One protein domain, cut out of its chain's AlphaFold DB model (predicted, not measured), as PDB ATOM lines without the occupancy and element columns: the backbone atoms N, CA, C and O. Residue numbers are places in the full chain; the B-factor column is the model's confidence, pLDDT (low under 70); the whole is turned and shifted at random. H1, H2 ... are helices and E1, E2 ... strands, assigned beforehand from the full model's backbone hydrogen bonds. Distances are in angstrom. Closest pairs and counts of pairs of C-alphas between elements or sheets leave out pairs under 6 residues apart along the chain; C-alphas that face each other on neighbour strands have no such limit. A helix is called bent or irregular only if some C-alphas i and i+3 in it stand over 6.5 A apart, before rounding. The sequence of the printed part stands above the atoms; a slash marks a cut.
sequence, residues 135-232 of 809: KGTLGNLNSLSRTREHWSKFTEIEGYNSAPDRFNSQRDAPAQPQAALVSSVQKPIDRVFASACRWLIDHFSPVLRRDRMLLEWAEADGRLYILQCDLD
ATOM      1  N   LYS A 135     140.883  94.464 154.775       94.50
ATOM      2  CA  LYS A 135     140.798  95.441 153.681       94.50
ATOM      3  C   LYS A 135     141.229  94.840 152.361       94.50
ATOM      4  O   LYS A 135     141.805  93.756 152.322       94.50
ATOM      5  N   GLY A 136     140.964  95.553 151.279       94.75
ATOM      6  CA  GLY A 136     141.421  95.132 149.971       94.75
ATOM      7  C   GLY A 136     140.878  95.974 148.834       94.75
ATOM      8  O   GLY A 136     140.473  97.126 149.009       94.75
ATOM      9  N   THR A 137     140.884  95.380 147.644       94.50
ATOM     10  CA  THR A 137     140.377  96.019 146.428       94.50
ATOM     11  C   THR A 137     139.260  95.204 145.797       94.50
ATOM     12  O   THR A 137     139.174  93.989 145.970       94.50
ATOM     13  N   LEU A 138     138.356  95.872 145.092       94.19
ATOM     14  CA  LEU A 138     137.237  95.250 144.400       94.19
ATOM     15  C   LEU A 138     136.995  95.981 143.090       94.19
ATOM     16  O   LEU A 138     136.679  97.163 143.100       94.19
ATOM     17  N   GLY A 139     137.113  95.303 141.955       91.56
ATOM     18  CA  GLY A 139     136.935  95.975 140.672       91.56
ATOM     19  C   GLY A 139     136.540  95.058 139.532       91.56
ATOM     20  O   GLY A 139     136.619  93.833 139.617       91.56
ATOM     21  N   ASN A 140     136.123  95.681 138.438       87.62
ATOM     22  CA  ASN A 140     135.769  95.022 137.180       87.62
ATOM     23  C   ASN A 140     136.665  95.490 136.012       87.62
ATOM     24  O   ASN A 140     136.355  95.215 134.850       87.62
ATOM     25  N   LEU A 141     137.798  96.147 136.306       80.44
ATOM     26  CA  LEU A 141     138.754  96.650 135.308       80.44
ATOM     27  C   LEU A 141     139.154  95.543 134.327       80.44
ATOM     28  O   LEU A 141     138.845  95.609 133.144       80.44
ATOM     29  N   ASN A 142     139.710  94.440 134.814       75.31
ATOM     30  CA  ASN A 142     140.246  93.388 133.943       75.31
ATOM     31  C   ASN A 142     139.168  92.410 133.429       75.31
ATOM     32  O   ASN A 142     139.492  91.390 132.828       75.31
ATOM     33  N   SER A 143     137.879  92.688 133.678       75.81
ATOM     34  CA  SER A 143     136.776  91.810 133.274       75.81
ATOM     35  C   SER A 143     136.558  91.826 131.759       75.81
ATOM     36  O   SER A 143     136.553  92.880 131.124       75.81
ATOM     37  N   LEU A 144     136.310  90.665 131.166       72.38
ATOM     38  CA  LEU A 144     136.029  90.520 129.729       72.38
ATOM     39  C   LEU A 144     134.570  90.178 129.456       72.38
ATOM     40  O   LEU A 144     134.189  89.914 128.318       72.38
ATOM     41  N   SER A 145     133.747  90.169 130.506       70.69
ATOM     42  CA  SER A 145     132.321  89.969 130.331       70.69
ATOM     43  C   SER A 145     131.723  91.129 129.537       70.69
ATOM     44  O   SER A 145     132.088  92.291 129.727       70.69
ATOM     45  N   ARG A 146     130.754  90.799 128.672       63.75
ATOM     46  CA  ARG A 146     129.866  91.790 128.044       63.75
ATOM     47  C   ARG A 146     129.046  92.545 129.091       63.75
ATOM     48  O   ARG A 146     128.605  93.657 128.838       63.75
ATOM     49  N   THR A 147     128.837  91.922 130.247       70.06
ATOM     50  CA  THR A 147     128.112  92.473 131.387       70.06
ATOM     51  C   THR A 147     129.123  93.059 132.382       70.06
ATOM     52  O   THR A 147     130.090  92.405 132.783       70.06
ATOM     53  N   ARG A 148     128.929  94.320 132.769       79.19
ATOM     54  CA  ARG A 148     129.771  95.082 133.717       79.19
ATOM     55  C   ARG A 148     129.685  94.580 135.167       79.19
ATOM     56  O   ARG A 148     130.427  95.029 136.031       79.19
ATOM     57  N   GLU A 149     128.817  93.609 135.414       87.44
ATOM     58  CA  GLU A 149     128.451  93.039 136.705       87.44
ATOM     59  C   GLU A 149     129.400  91.933 137.182       87.44
ATOM     60  O   GLU A 149     129.151  91.345 138.227       87.44
ATOM     61  N   HIS A 150     130.464  91.614 136.436       88.88
ATOM     62  CA  HIS A 150     131.489  90.659 136.866       88.88
ATOM     63  C   HIS A 150     132.625  91.363 137.604       88.88
ATOM     64  O   HIS A 150     133.388  92.116 136.992       88.88
ATOM     65  N   TRP A 151     132.779  91.041 138.885       90.06
ATOM     66  CA  TRP A 151     133.728  91.681 139.790       90.06
ATOM     67  C   TRP A 151     134.803  90.710 140.269       90.06
ATOM     68  O   TRP A 151     134.578  89.503 140.348       90.06
ATOM     69  N   SER A 152     135.982  91.246 140.583       91.25
ATOM     70  CA  SER A 152     137.075  90.544 141.264       91.25
ATOM     71  C   SER A 152     137.421  91.287 142.550       91.25
ATOM     72  O   SER A 152     137.814  92.454 142.502       91.25
ATOM     73  N   LYS A 153     137.255  90.608 143.683       93.06
ATOM     74  CA  LYS A 153     137.611  91.053 145.029       93.06
ATOM     75  C   LYS A 153     138.972  90.467 145.398       93.06
ATOM     76  O   LYS A 153     139.187  89.269 145.251       93.06
ATOM     77  N   PHE A 154     139.866  91.300 145.902       93.12
ATOM     78  CA  PHE A 154     141.153  90.917 146.468       93.12
ATOM     79  C   PHE A 154     141.182  91.364 147.922       93.12
ATOM     80  O   PHE A 154     140.778  92.489 148.214       93.12
ATOM     81  N   THR A 155     141.660  90.503 148.812       93.75
ATOM     82  CA  THR A 155     141.888  90.836 150.223       93.75
ATOM     83  C   THR A 155     143.375  91.066 150.434       93.75
ATOM     84  O   THR A 155     144.186  90.291 149.937       93.75
ATOM     85  N   GLU A 156     143.742  92.120 151.149       93.38
ATOM     86  CA  GLU A 156     145.130  92.408 151.494       93.38
ATOM     87  C   GLU A 156     145.565  91.549 152.692       93.38
ATOM     88  O   GLU A 156     144.895  91.520 153.724       93.38
ATOM     89  N   ILE A 157     146.688  90.848 152.551       89.94
ATOM     90  CA  ILE A 157     147.331  90.022 153.575       89.94
ATOM     91  C   ILE A 157     148.818  90.375 153.556       89.94
ATOM     92  O   ILE A 157     149.469  90.202 152.527       89.94
ATOM     93  N   GLU A 158     149.347  90.896 154.666       85.25
ATOM     94  CA  GLU A 158     150.755  91.325 154.782       85.25
ATOM     95  C   GLU A 158     151.204  92.298 153.667       85.25
ATOM     96  O   GLU A 158     152.342  92.262 153.211       85.25
ATOM     97  N   GLY A 159     150.298  93.161 153.187       87.06
ATOM     98  CA  GLY A 159     150.569  94.110 152.098       87.06
ATOM     99  C   GLY A 159     150.419  93.545 150.678       87.06
ATOM    100  O   GLY A 159     150.593  94.287 149.712       87.06
ATOM    101  N   TYR A 160     150.047  92.271 150.529       90.25
ATOM    102  CA  TYR A 160     149.874  91.597 149.237       90.25
ATOM    103  C   TYR A 160     148.430  91.157 149.004       90.25
ATOM    104  O   TYR A 160     147.670  90.913 149.937       90.25
ATOM    105  N   ASN A 161     148.037  91.026 147.738       91.94
ATOM    106  CA  ASN A 161     146.686  90.599 147.386       91.94
ATOM    107  C   ASN A 161     146.524  89.081 147.531       91.94
ATOM    108  O   ASN A 161     147.372  88.311 147.087       91.94
ATOM    109  N   SER A 162     145.389  88.641 148.064       92.69
ATOM    110  CA  SER A 162     144.942  87.251 147.988       92.69
ATOM    111  C   SER A 162     144.662  86.825 146.543       92.69
ATOM    112  O   SER A 162     144.562  87.654 145.635       92.69
ATOM    113  N   ALA A 163     144.428  85.530 146.325       89.88
ATOM    114  CA  ALA A 163     143.737  85.079 145.121       89.88
ATOM    115  C   ALA A 163     142.402  85.839 144.931       89.88
ATOM    116  O   ALA A 163     141.748  86.186 145.922       89.88
ATOM    117  N   PRO A 164     141.992  86.126 143.678       88.69
ATOM    118  CA  PRO A 164     140.760  86.858 143.417       88.69
ATOM    119  C   PRO A 164     139.531  86.021 143.772       88.69
ATOM    120  O   PRO A 164     139.373  84.896 143.298       88.69
ATOM    121  N   ASP A 165     138.611  86.607 144.524       89.25
ATOM    122  CA  ASP A 165     137.252  86.107 144.708       89.25
ATOM    123  C   ASP A 165     136.324  86.785 143.689       89.25
ATOM    124  O   ASP A 165     136.249  88.014 143.602       89.25
ATOM    125  N   ARG A 166     135.673  85.988 142.837       88.06
ATOM    126  CA  ARG A 166     134.912  86.484 141.683       88.06
ATOM    127  C   ARG A 166     133.427  86.246 141.880       88.06
ATOM    128  O   ARG A 166     132.996  85.113 142.070       88.06
ATOM    129  N   PHE A 167     132.630  87.290 141.690       90.12
ATOM    130  CA  PHE A 167     131.173  87.202 141.760       90.12
ATOM    131  C   PHE A 167     130.503  88.030 140.661       90.12
ATOM    132  O   PHE A 167     131.135  88.850 139.988       90.12
ATOM    133  N   ASN A 168     129.208  87.779 140.456       90.44
ATOM    134  CA  ASN A 168     128.376  88.527 139.522       90.44
ATOM    135  C   ASN A 168     127.234  89.218 140.284       90.44
ATOM    136  O   ASN A 168     126.502  88.540 141.002       90.44
ATOM    137  N   SER A 169     127.088  90.536 140.113       91.69
ATOM    138  CA  SER A 169     126.109  91.377 140.823       91.69
ATOM    139  C   SER A 169     124.775  91.577 140.088       91.69
ATOM    140  O   SER A 169     123.954  92.386 140.510       91.69
ATOM    141  N   GLN A 170     124.546  90.913 138.951       89.19
ATOM    142  CA  GLN A 170     123.383  91.138 138.081       89.19
ATOM    143  C   GLN A 170     122.062  90.713 138.727       89.19
ATOM    144  O   GLN A 170     121.022  91.287 138.423       89.19
ATOM    145  N   ARG A 171     122.093  89.684 139.581       88.50
ATOM    146  CA  ARG A 171     120.893  89.100 140.202       88.50
ATOM    147  C   ARG A 171     120.597  89.665 141.590       88.50
ATOM    148  O   ARG A 171     119.599  89.283 142.194       88.50
ATOM    149  N   ASP A 172     121.464  90.527 142.108       91.69
ATOM    150  CA  ASP A 172     121.332  91.095 143.443       91.69
ATOM    151  C   ASP A 172     120.544  92.410 143.378       91.69
ATOM    152  O   ASP A 172     120.667  93.176 142.426       91.69
ATOM    153  N   ALA A 173     119.730  92.686 144.399       92.19
ATOM    154  CA  ALA A 173     119.049  93.973 144.530       92.19
ATOM    155  C   ALA A 173     120.048  95.071 144.957       92.19
ATOM    156  O   ALA A 173     120.954  94.778 145.752       92.19
ATOM    157  N   PRO A 174     119.898  96.326 144.485       93.25
ATOM    158  CA  PRO A 174     120.782  97.421 144.871       93.25
ATOM    159  C   PRO A 174     120.682  97.709 146.376       93.25
ATOM    160  O   PRO A 174     119.602  97.663 146.968       93.25
ATOM    161  N   ALA A 175     121.820  98.003 147.005       93.38
ATOM    162  CA  ALA A 175     121.860  98.417 148.405       93.38
ATOM    163  C   ALA A 175     121.142  99.765 148.617       93.38
ATOM    164  O   ALA A 175     121.117 100.618 147.732       93.38
ATOM    165  N   GLN A 176     120.575  99.969 149.811       91.44
ATOM    166  CA  GLN A 176     119.932 101.235 150.171       91.44
ATOM    167  C   GLN A 176     120.998 102.278 150.552       91.44
ATOM    168  O   GLN A 176     121.792 102.013 151.457       91.44
ATOM    169  N   PRO A 177     121.025 103.469 149.925       89.56
ATOM    170  CA  PRO A 177     122.093 104.446 150.145       89.56
ATOM    171  C   PRO A 177     122.054 105.103 151.537       89.56
ATOM    172  O   PRO A 177     123.064 105.610 152.011       89.56
ATOM    173  N   GLN A 178     120.905 105.102 152.218       90.06
ATOM    174  CA  GLN A 178     120.782 105.634 153.582       90.06
ATOM    175  C   GLN A 178     121.153 104.611 154.666       90.06
ATOM    176  O   GLN A 178     121.289 104.985 155.829       90.06
ATOM    177  N   ALA A 179     121.294 103.333 154.308       91.88
ATOM    178  CA  ALA A 179     121.607 102.261 155.244       91.88
ATOM    179  C   ALA A 179     123.095 101.900 155.178       91.88
ATOM    180  O   ALA A 179     123.693 101.878 154.101       91.88
ATOM    181  N   ALA A 180     123.679 101.575 156.332       92.81
ATOM    182  CA  ALA A 180     125.031 101.031 156.392       92.81
ATOM    183  C   ALA A 180     125.099  99.663 155.694       92.81
ATOM    184  O   ALA A 180     124.142  98.881 155.725       92.81
ATOM    185  N   LEU A 181     126.245  99.353 155.092       95.25
ATOM    186  CA  LEU A 181     126.501  98.043 154.503       95.25
ATOM    187  C   LEU A 181     126.893  97.069 155.620       95.25
ATOM    188  O   LEU A 181     128.032  97.055 156.071       95.25
ATOM    189  N   VAL A 182     125.935  96.280 156.098       92.75
ATOM    190  CA  VAL A 182     126.125  95.368 157.238       92.75
ATOM    191  C   VAL A 182     125.928  93.927 156.782       92.75
ATOM    192  O   VAL A 182     124.957  93.626 156.079       92.75
ATOM    193  N   SER A 183     126.839  93.036 157.176       86.56
ATOM    194  CA  SER A 183     126.663  91.597 156.976       86.56
ATOM    195  C   SER A 183     125.743  91.021 158.056       86.56
ATOM    196  O   SER A 183     125.707  91.468 159.200       86.56
ATOM    197  N   SER A 184     124.931  90.037 157.688       83.50
ATOM    198  CA  SER A 184     124.044  89.343 158.624       83.50
ATOM    199  C   SER A 184     123.905  87.878 158.232       83.50
ATOM    200  O   SER A 184     124.257  87.493 157.119       83.50
ATOM    201  N   VAL A 185     123.320  87.061 159.112       79.19
ATOM    202  CA  VAL A 185     123.026  85.648 158.811       79.19
ATOM    203  C   VAL A 185     122.166  85.508 157.546       79.19
ATOM    204  O   VAL A 185     122.368  84.592 156.758       79.19
ATOM    205  N   GLN A 186     121.236  86.442 157.313       78.12
ATOM    206  CA  GLN A 186     120.366  86.447 156.130       78.12
ATOM    207  C   GLN A 186     121.039  87.041 154.884       78.12
ATOM    208  O   GLN A 186     120.625  86.749 153.763       78.12
ATOM    209  N   LYS A 187     122.072  87.872 155.061       81.12
ATOM    210  CA  LYS A 187     122.804  88.524 153.972       81.12
ATOM    211  C   LYS A 187     124.314  88.437 154.220       81.12
ATOM    212  O   LYS A 187     124.884  89.354 154.819       81.12
ATOM    213  N   PRO A 188     124.958  87.347 153.761       86.69
ATOM    214  CA  PRO A 188     126.402  87.171 153.865       86.69
ATOM    215  C   PRO A 188     127.170  88.319 153.203       86.69
ATOM    216  O   PRO A 188     126.660  88.954 152.276       86.69
ATOM    217  N   ILE A 189     128.411  88.549 153.638       85.94
ATOM    218  CA  ILE A 189     129.238  89.679 153.187       85.94
ATOM    219  C   ILE A 189     129.378  89.754 151.657       85.94
ATOM    220  O   ILE A 189     129.258  90.833 151.084       85.94
ATOM    221  N   ASP A 190     129.488  88.620 150.960       86.50
ATOM    222  CA  ASP A 190     129.583  88.595 149.492       86.50
ATOM    223  C   ASP A 190     128.322  89.142 148.808       86.50
ATOM    224  O   ASP A 190     128.394  89.798 147.770       86.50
ATOM    225  N   ARG A 191     127.150  88.946 149.424       90.94
ATOM    226  CA  ARG A 191     125.882  89.529 148.958       90.94
ATOM    227  C   ARG A 191     125.763  91.006 149.311       90.94
ATOM    228  O   ARG A 191     125.068  91.743 148.616       90.94
ATOM    229  N   VAL A 192     126.440  91.462 150.365       93.06
ATOM    230  CA  VAL A 192     126.565  92.894 150.670       93.06
ATOM    231  C   VAL A 192     127.415  93.582 149.601       93.06
ATOM    232  O   VAL A 192     126.955  94.574 149.033       93.06
ATOM    233  N   PHE A 193     128.573  93.010 149.247       94.31
ATOM    234  CA  PHE A 193     129.392  93.473 148.122       94.31
ATOM    235  C   PHE A 193     128.590  93.514 146.819       94.31
ATOM    236  O   PHE A 193     128.546  94.550 146.158       94.31
ATOM    237  N   ALA A 194     127.896  92.424 146.476       93.56
ATOM    238  CA  ALA A 194     127.108  92.354 145.250       93.56
ATOM    239  C   ALA A 194     126.003  93.422 145.186       93.56
ATOM    240  O   ALA A 194     125.864  94.089 144.162       93.56
ATOM    241  N   SER A 195     125.273  93.662 146.281       93.94
ATOM    242  CA  SER A 195     124.274  94.738 146.353       93.94
ATOM    243  C   SER A 195     124.873  96.147 146.249       93.94
ATOM    244  O   SER A 195     124.263  97.017 145.623       93.94
ATOM    245  N   ALA A 196     126.038  96.396 146.856       93.56
ATOM    246  CA  ALA A 196     126.729  97.683 146.749       93.56
ATOM    247  C   ALA A 196     127.198  97.932 145.306       93.56
ATOM    248  O   ALA A 196     126.898  98.971 144.718       93.56
ATOM    249  N   CYS A 197     127.832  96.931 144.689       92.81
ATOM    250  CA  CYS A 197     128.209  96.946 143.278       92.81
ATOM    251  C   CYS A 197     127.003  97.148 142.354       92.81
ATOM    252  O   CYS A 197     127.082  97.938 141.417       92.81
ATOM    253  N   ARG A 198     125.870  96.484 142.623       92.06
ATOM    254  CA  ARG A 198     124.635  96.680 141.854       92.06
ATOM    255  C   ARG A 198     124.176  98.136 141.896       92.06
ATOM    256  O   ARG A 198     123.860  98.699 140.855       92.06
ATOM    257  N   TRP A 199     124.174  98.757 143.074       91.62
ATOM    258  CA  TRP A 199     123.791 100.162 143.199       91.62
ATOM    259  C   TRP A 199     124.738 101.089 142.428       91.62
ATOM    260  O   TRP A 199     124.258 101.982 141.731       91.62
ATOM    261  N   LEU A 200     126.055 100.847 142.493       88.50
ATOM    262  CA  LEU A 200     127.050 101.606 141.726       88.50
ATOM    263  C   LEU A 200     126.801 101.482 140.215       88.50
ATOM    264  O   LEU A 200     126.811 102.475 139.491       88.50
ATOM    265  N   ILE A 201     126.501 100.283 139.724       86.69
ATOM    266  CA  ILE A 201     126.152 100.078 138.314       86.69
ATOM    267  C   ILE A 201     124.861 100.811 137.921       86.69
ATOM    268  O   ILE A 201     124.800 101.390 136.836       86.69
ATOM    269  N   ASP A 202     123.849 100.810 138.787       85.38
ATOM    270  CA  ASP A 202     122.530 101.371 138.475       85.38
ATOM    271  C   ASP A 202     122.482 102.900 138.574       85.38
ATOM    272  O   ASP A 202     121.772 103.539 137.800       85.38
ATOM    273  N   HIS A 203     123.245 103.496 139.493       77.94
ATOM    274  CA  HIS A 203     123.112 104.916 139.840       77.94
ATOM    275  C   HIS A 203     124.396 105.720 139.626       77.94
ATOM    276  O   HIS A 203     124.331 106.905 139.315       77.94
ATOM    277  N   PHE A 204     125.567 105.097 139.767       72.31
ATOM    278  CA  PHE A 204     126.859 105.785 139.705       72.31
ATOM    279  C   PHE A 204     127.434 105.795 138.283       72.31
ATOM    280  O   PHE A 204     127.845 106.828 137.755       72.31
ATOM    281  N   SER A 205     127.399 104.639 137.620       67.94
ATOM    282  CA  SER A 205     127.942 104.441 136.275       67.94
ATOM    283  C   SER A 205     127.263 105.288 135.176       67.94
ATOM    284  O   SER A 205     127.990 105.909 134.389       67.94
ATOM    285  N   PRO A 206     125.915 105.417 135.120       65.12
ATOM    286  CA  PRO A 206     125.243 106.225 134.097       65.12
ATOM    287  C   PRO A 206     125.576 107.717 134.197       65.12
ATOM    288  O   PRO A 206     125.720 108.390 133.176       65.12
ATOM    289  N   VAL A 207     125.746 108.225 135.422       57.66
ATOM    290  CA  VAL A 207     126.073 109.632 135.694       57.66
ATOM    291  C   VAL A 207     127.485 109.964 135.211       57.66
ATOM    292  O   VAL A 207     127.704 111.003 134.592       57.66
ATOM    293  N   LEU A 208     128.439 109.056 135.426       59.88
ATOM    294  CA  LEU A 208     129.853 109.286 135.113       59.88
ATOM    295  C   LEU A 208     130.253 108.837 133.699       59.88
ATOM    296  O   LEU A 208     131.380 109.112 133.266       59.88
ATOM    297  N   ARG A 209     129.329 108.183 132.973       61.94
ATOM    298  CA  ARG A 209     129.533 107.562 131.650       61.94
ATOM    299  C   ARG A 209     130.729 106.604 131.635       61.94
ATOM    300  O   ARG A 209     131.516 106.590 130.689       61.94
ATOM    301  N   ARG A 210     130.906 105.855 132.725       66.25
ATOM    302  CA  ARG A 210     131.990 104.881 132.910       66.25
ATOM    303  C   ARG A 210     131.418 103.625 133.548       66.25
ATOM    304  O   ARG A 210     130.761 103.698 134.582       66.25
ATOM    305  N   ASP A 211     131.677 102.476 132.938       69.06
ATOM    306  CA  ASP A 211     131.111 101.187 133.367       69.06
ATOM    307  C   ASP A 211     132.042 100.379 134.270       69.06
ATOM    308  O   ASP A 211     131.651  99.348 134.826       69.06
ATOM    309  N   ARG A 212     133.292 100.827 134.397       82.25
ATOM    310  CA  ARG A 212     134.346 100.100 135.088       82.25
ATOM    311  C   ARG A 212     134.991 100.956 136.160       82.25
ATOM    312  O   ARG A 212     135.202 102.153 135.966       82.25
ATOM    313  N   MET A 213     135.266 100.323 137.289       87.12
ATOM    314  CA  MET A 213     135.780 100.974 138.485       87.12
ATOM    315  C   MET A 213     136.578  99.999 139.348       87.12
ATOM    316  O   MET A 213     136.459  98.772 139.225       87.12
ATOM    317  N   LEU A 214     137.373 100.574 140.238       90.88
ATOM    318  CA  LEU A 214     138.094  99.899 141.302       90.88
ATOM    319  C   LEU A 214     137.751 100.574 142.622       90.88
ATOM    320  O   LEU A 214     137.871 101.784 142.772       90.88
ATOM    321  N   LEU A 215     137.324  99.777 143.582       92.56
ATOM    322  CA  LEU A 215     136.976 100.209 144.920       92.56
ATOM    323  C   LEU A 215     138.076  99.768 145.873       92.56
ATOM    324  O   LEU A 215     138.535  98.625 145.811       92.56
ATOM    325  N   GLU A 216     138.456 100.653 146.782       94.62
ATOM    326  CA  GLU A 216     139.148 100.269 148.008       94.62
ATOM    327  C   GLU A 216     138.091 100.038 149.083       94.62
ATOM    328  O   GLU A 216     137.171 100.847 149.235       94.62
ATOM    329  N   TRP A 217     138.196  98.934 149.814       95.94
ATOM    330  CA  TRP A 217     137.210  98.563 150.821       95.94
ATOM    331  C   TRP A 217     137.873  98.129 152.125       95.94
ATOM    332  O   TRP A 217     139.013  97.661 152.128       95.94
ATOM    333  N   ALA A 218     137.132  98.265 153.221       95.56
ATOM    334  CA  ALA A 218     137.490  97.724 154.523       95.56
ATOM    335  C   ALA A 218     136.265  97.152 155.239       95.56
ATOM    336  O   ALA A 218     135.176  97.709 155.169       95.56
ATOM    337  N   GLU A 219     136.447  96.053 155.947       94.25
ATOM    338  CA  GLU A 219     135.487  95.467 156.864       94.25
ATOM    339  C   GLU A 219     135.974  95.685 158.299       94.25
ATOM    340  O   GLU A 219     137.058  95.230 158.678       94.25
ATOM    341  N   ALA A 220     135.170  96.395 159.088       91.38
ATOM    342  CA  ALA A 220     135.412  96.669 160.500       91.38
ATOM    343  C   ALA A 220     134.074  96.705 161.248       91.38
ATOM    344  O   ALA A 220     133.066  97.142 160.694       91.38
ATOM    345  N   ASP A 221     134.051  96.235 162.497       83.88
ATOM    346  CA  ASP A 221     132.863  96.268 163.367       83.88
ATOM    347  C   ASP A 221     131.593  95.641 162.740       83.88
ATOM    348  O   ASP A 221     130.472  96.109 162.948       83.88
ATOM    349  N   GLY A 222     131.761  94.588 161.924       83.38
ATOM    350  CA  GLY A 222     130.667  93.915 161.203       83.38
ATOM    351  C   GLY A 222     130.073  94.723 160.040       83.38
ATOM    352  O   GLY A 222     128.998  94.391 159.530       83.38
ATOM    353  N   ARG A 223     130.747  95.800 159.626       90.19
ATOM    354  CA  ARG A 223     130.331  96.704 158.551       90.19
ATOM    355  C   ARG A 223     131.344  96.710 157.419       90.19
ATOM    356  O   ARG A 223     132.548  96.678 157.653       90.19
ATOM    357  N   LEU A 224     130.834  96.820 156.199       95.06
ATOM    358  CA  LEU A 224     131.614  97.075 154.999       95.06
ATOM    359  C   LEU A 224     131.679  98.582 154.736       95.06
ATOM    360  O   LEU A 224     130.658  99.262 154.637       95.06
ATOM    361  N   TYR A 225     132.891  99.074 154.557       95.56
ATOM    362  CA  TYR A 225     133.208 100.440 154.193       95.56
ATOM    363  C   TYR A 225     133.821 100.479 152.796       95.56
ATOM    364  O   TYR A 225     134.719  99.699 152.479       95.56
ATOM    365  N   ILE A 226     133.369 101.421 151.976       95.44
ATOM    366  CA  ILE A 226     134.031 101.812 150.734       95.44
ATOM    367  C   ILE A 226     134.911 103.018 151.057       95.44
ATOM    368  O   ILE A 226     134.422 104.066 151.476       95.44
ATOM    369  N   LEU A 227     136.221 102.849 150.914       94.19
ATOM    370  CA  LEU A 227     137.221 103.850 151.283       94.19
ATOM    371  C   LEU A 227     137.531 104.805 150.129       94.19
ATOM    372  O   LEU A 227     137.825 105.976 150.360       94.19
ATOM    373  N   GLN A 228     137.467 104.297 148.896       90.00
ATOM    374  CA  GLN A 228     137.803 105.016 147.670       90.00
ATOM    375  C   GLN A 228     137.103 104.359 146.473       90.00
ATOM    376  O   GLN A 228     136.858 103.151 146.488       90.00
ATOM    377  N   CYS A 229     136.812 105.142 145.432       87.88
ATOM    378  CA  CYS A 229     136.302 104.663 144.149       87.88
ATOM    379  C   CYS A 229     137.083 105.321 143.006       87.88
ATOM    380  O   CYS A 229     136.916 106.512 142.747       87.88
ATOM    381  N   ASP A 230     137.895 104.530 142.312       86.62
ATOM    382  CA  ASP A 230     138.656 104.935 141.133       86.62
ATOM    383  C   ASP A 230     137.921 104.493 139.868       86.62
ATOM    384  O   ASP A 230     137.424 103.366 139.780       86.62
ATOM    385  N   LEU A 231     137.844 105.370 138.869       81.50
ATOM    386  CA  LEU A 231     137.221 105.055 137.587       81.50
ATOM    387  C   LEU A 231     138.240 104.510 136.590       81.50
ATOM    388  O   LEU A 231     139.422 104.846 136.633       81.50
ATOM    389  N   ASP A 232     137.745 103.709 135.648       81.19
ATOM    390  CA  ASP A 232     138.523 103.204 134.520       81.19
ATOM    391  C   ASP A 232     138.794 104.323 133.497       81.19
ATOM    392  O   ASP A 232     138.112 104.468 132.471       81.19
TER     393      ASP A 232
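AT A GLANCE: This is residues 135 to 232 of the 809 residues of an uncharacterized protein of Mesorhizobium sp (UniProt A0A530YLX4). A strongly twisted antiparallel sheet of six strands curls round one helix, H1, which fills its hollow, while the long stretch of residues 169 to 188 passes over the side of H1 away from the sheet. The hairpin E5 and E6 makes one wing of the sheet, E1 joins it to E2, and the short strands E3 and E4 share the far side of E2. The printed part has 98 residues, with one named helix and six named strands in the order E1 E2 E3 E4 H1 E5 E6; the class is mixed, helices and strands. It is compact, with a radius of gyration of the C-alphas of 12.8 A, and rounded, spanning 34 by 31 by 21 A.

IN THESE COORDINATES: E1 is residues 135 to 139, 13.6 A long, beginning at C-alpha 135 at (140.798, 95.441, 153.681). E2, residues 150 to 157, is 23.0 A long. E3 is residues 160 to 162, 6.7 A, and runs on into E4, residues 165 to 168, 10.6 A, across a break of 2 residues at 55 degrees. H1, residues 189 to 208, is 26.7 A long and begins at C-alpha 189 at (129.238, 89.679, 153.187). It has a kink of 35 degrees near residue 201 and is only just irregular: C-alphas 202 and 205 are 6.6 A apart. E5, residues 213 to 220, is 22.4 A long. E6, residues 223 to 231, is 23.6 A long and ends at C-alpha 231 at (137.221, 105.055, 137.587).

HOW THE PARTS SIT: E1, E2 and E3 form a meander, each strand the antiparallel neighbour of the one before. E1 has E2 on one side, with N 137 and O 154 2.9 A apart, and E5 on the other side, with N 215 and O 138 2.7 A apart. E2 has E1 on one side, and on the other side E3 beside residues 154 to 157 and E4 beside residues 150 to 153. Within hydrogen-bond range are N 162 and O 155, 2.8 A apart, across the antiparallel neighbours E2 and E3, and N 153 and O 165, 2.8 A apart, across the antiparallel neighbours E2 and E4. H1 is on the sheet; its closest C-alphas to E4 are those of Ala 194 and Asn 168, 7.0 A, and to E6 those of Val 192 and Leu 224, 7.9 A. In H1, 13 of 16 O i to N i+4 pairs are within hydrogen-bond range. E5 and E6 are a hairpin at 160 degrees, with N 225 and O 218 2.7 A apart. Residues 181 to 182 pair antiparallel with residues 223 to 224 of E6.

THE WHOLE: The C-alphas farthest apart, those of Glu 158 and Val 207, are 36.2 A apart. The printed part has no cut. The link from E4 to H1, 20 residues, is long. The mean pLDDT of the printed part is 86.6; residue 146 and residues 205 to 211 are under 70.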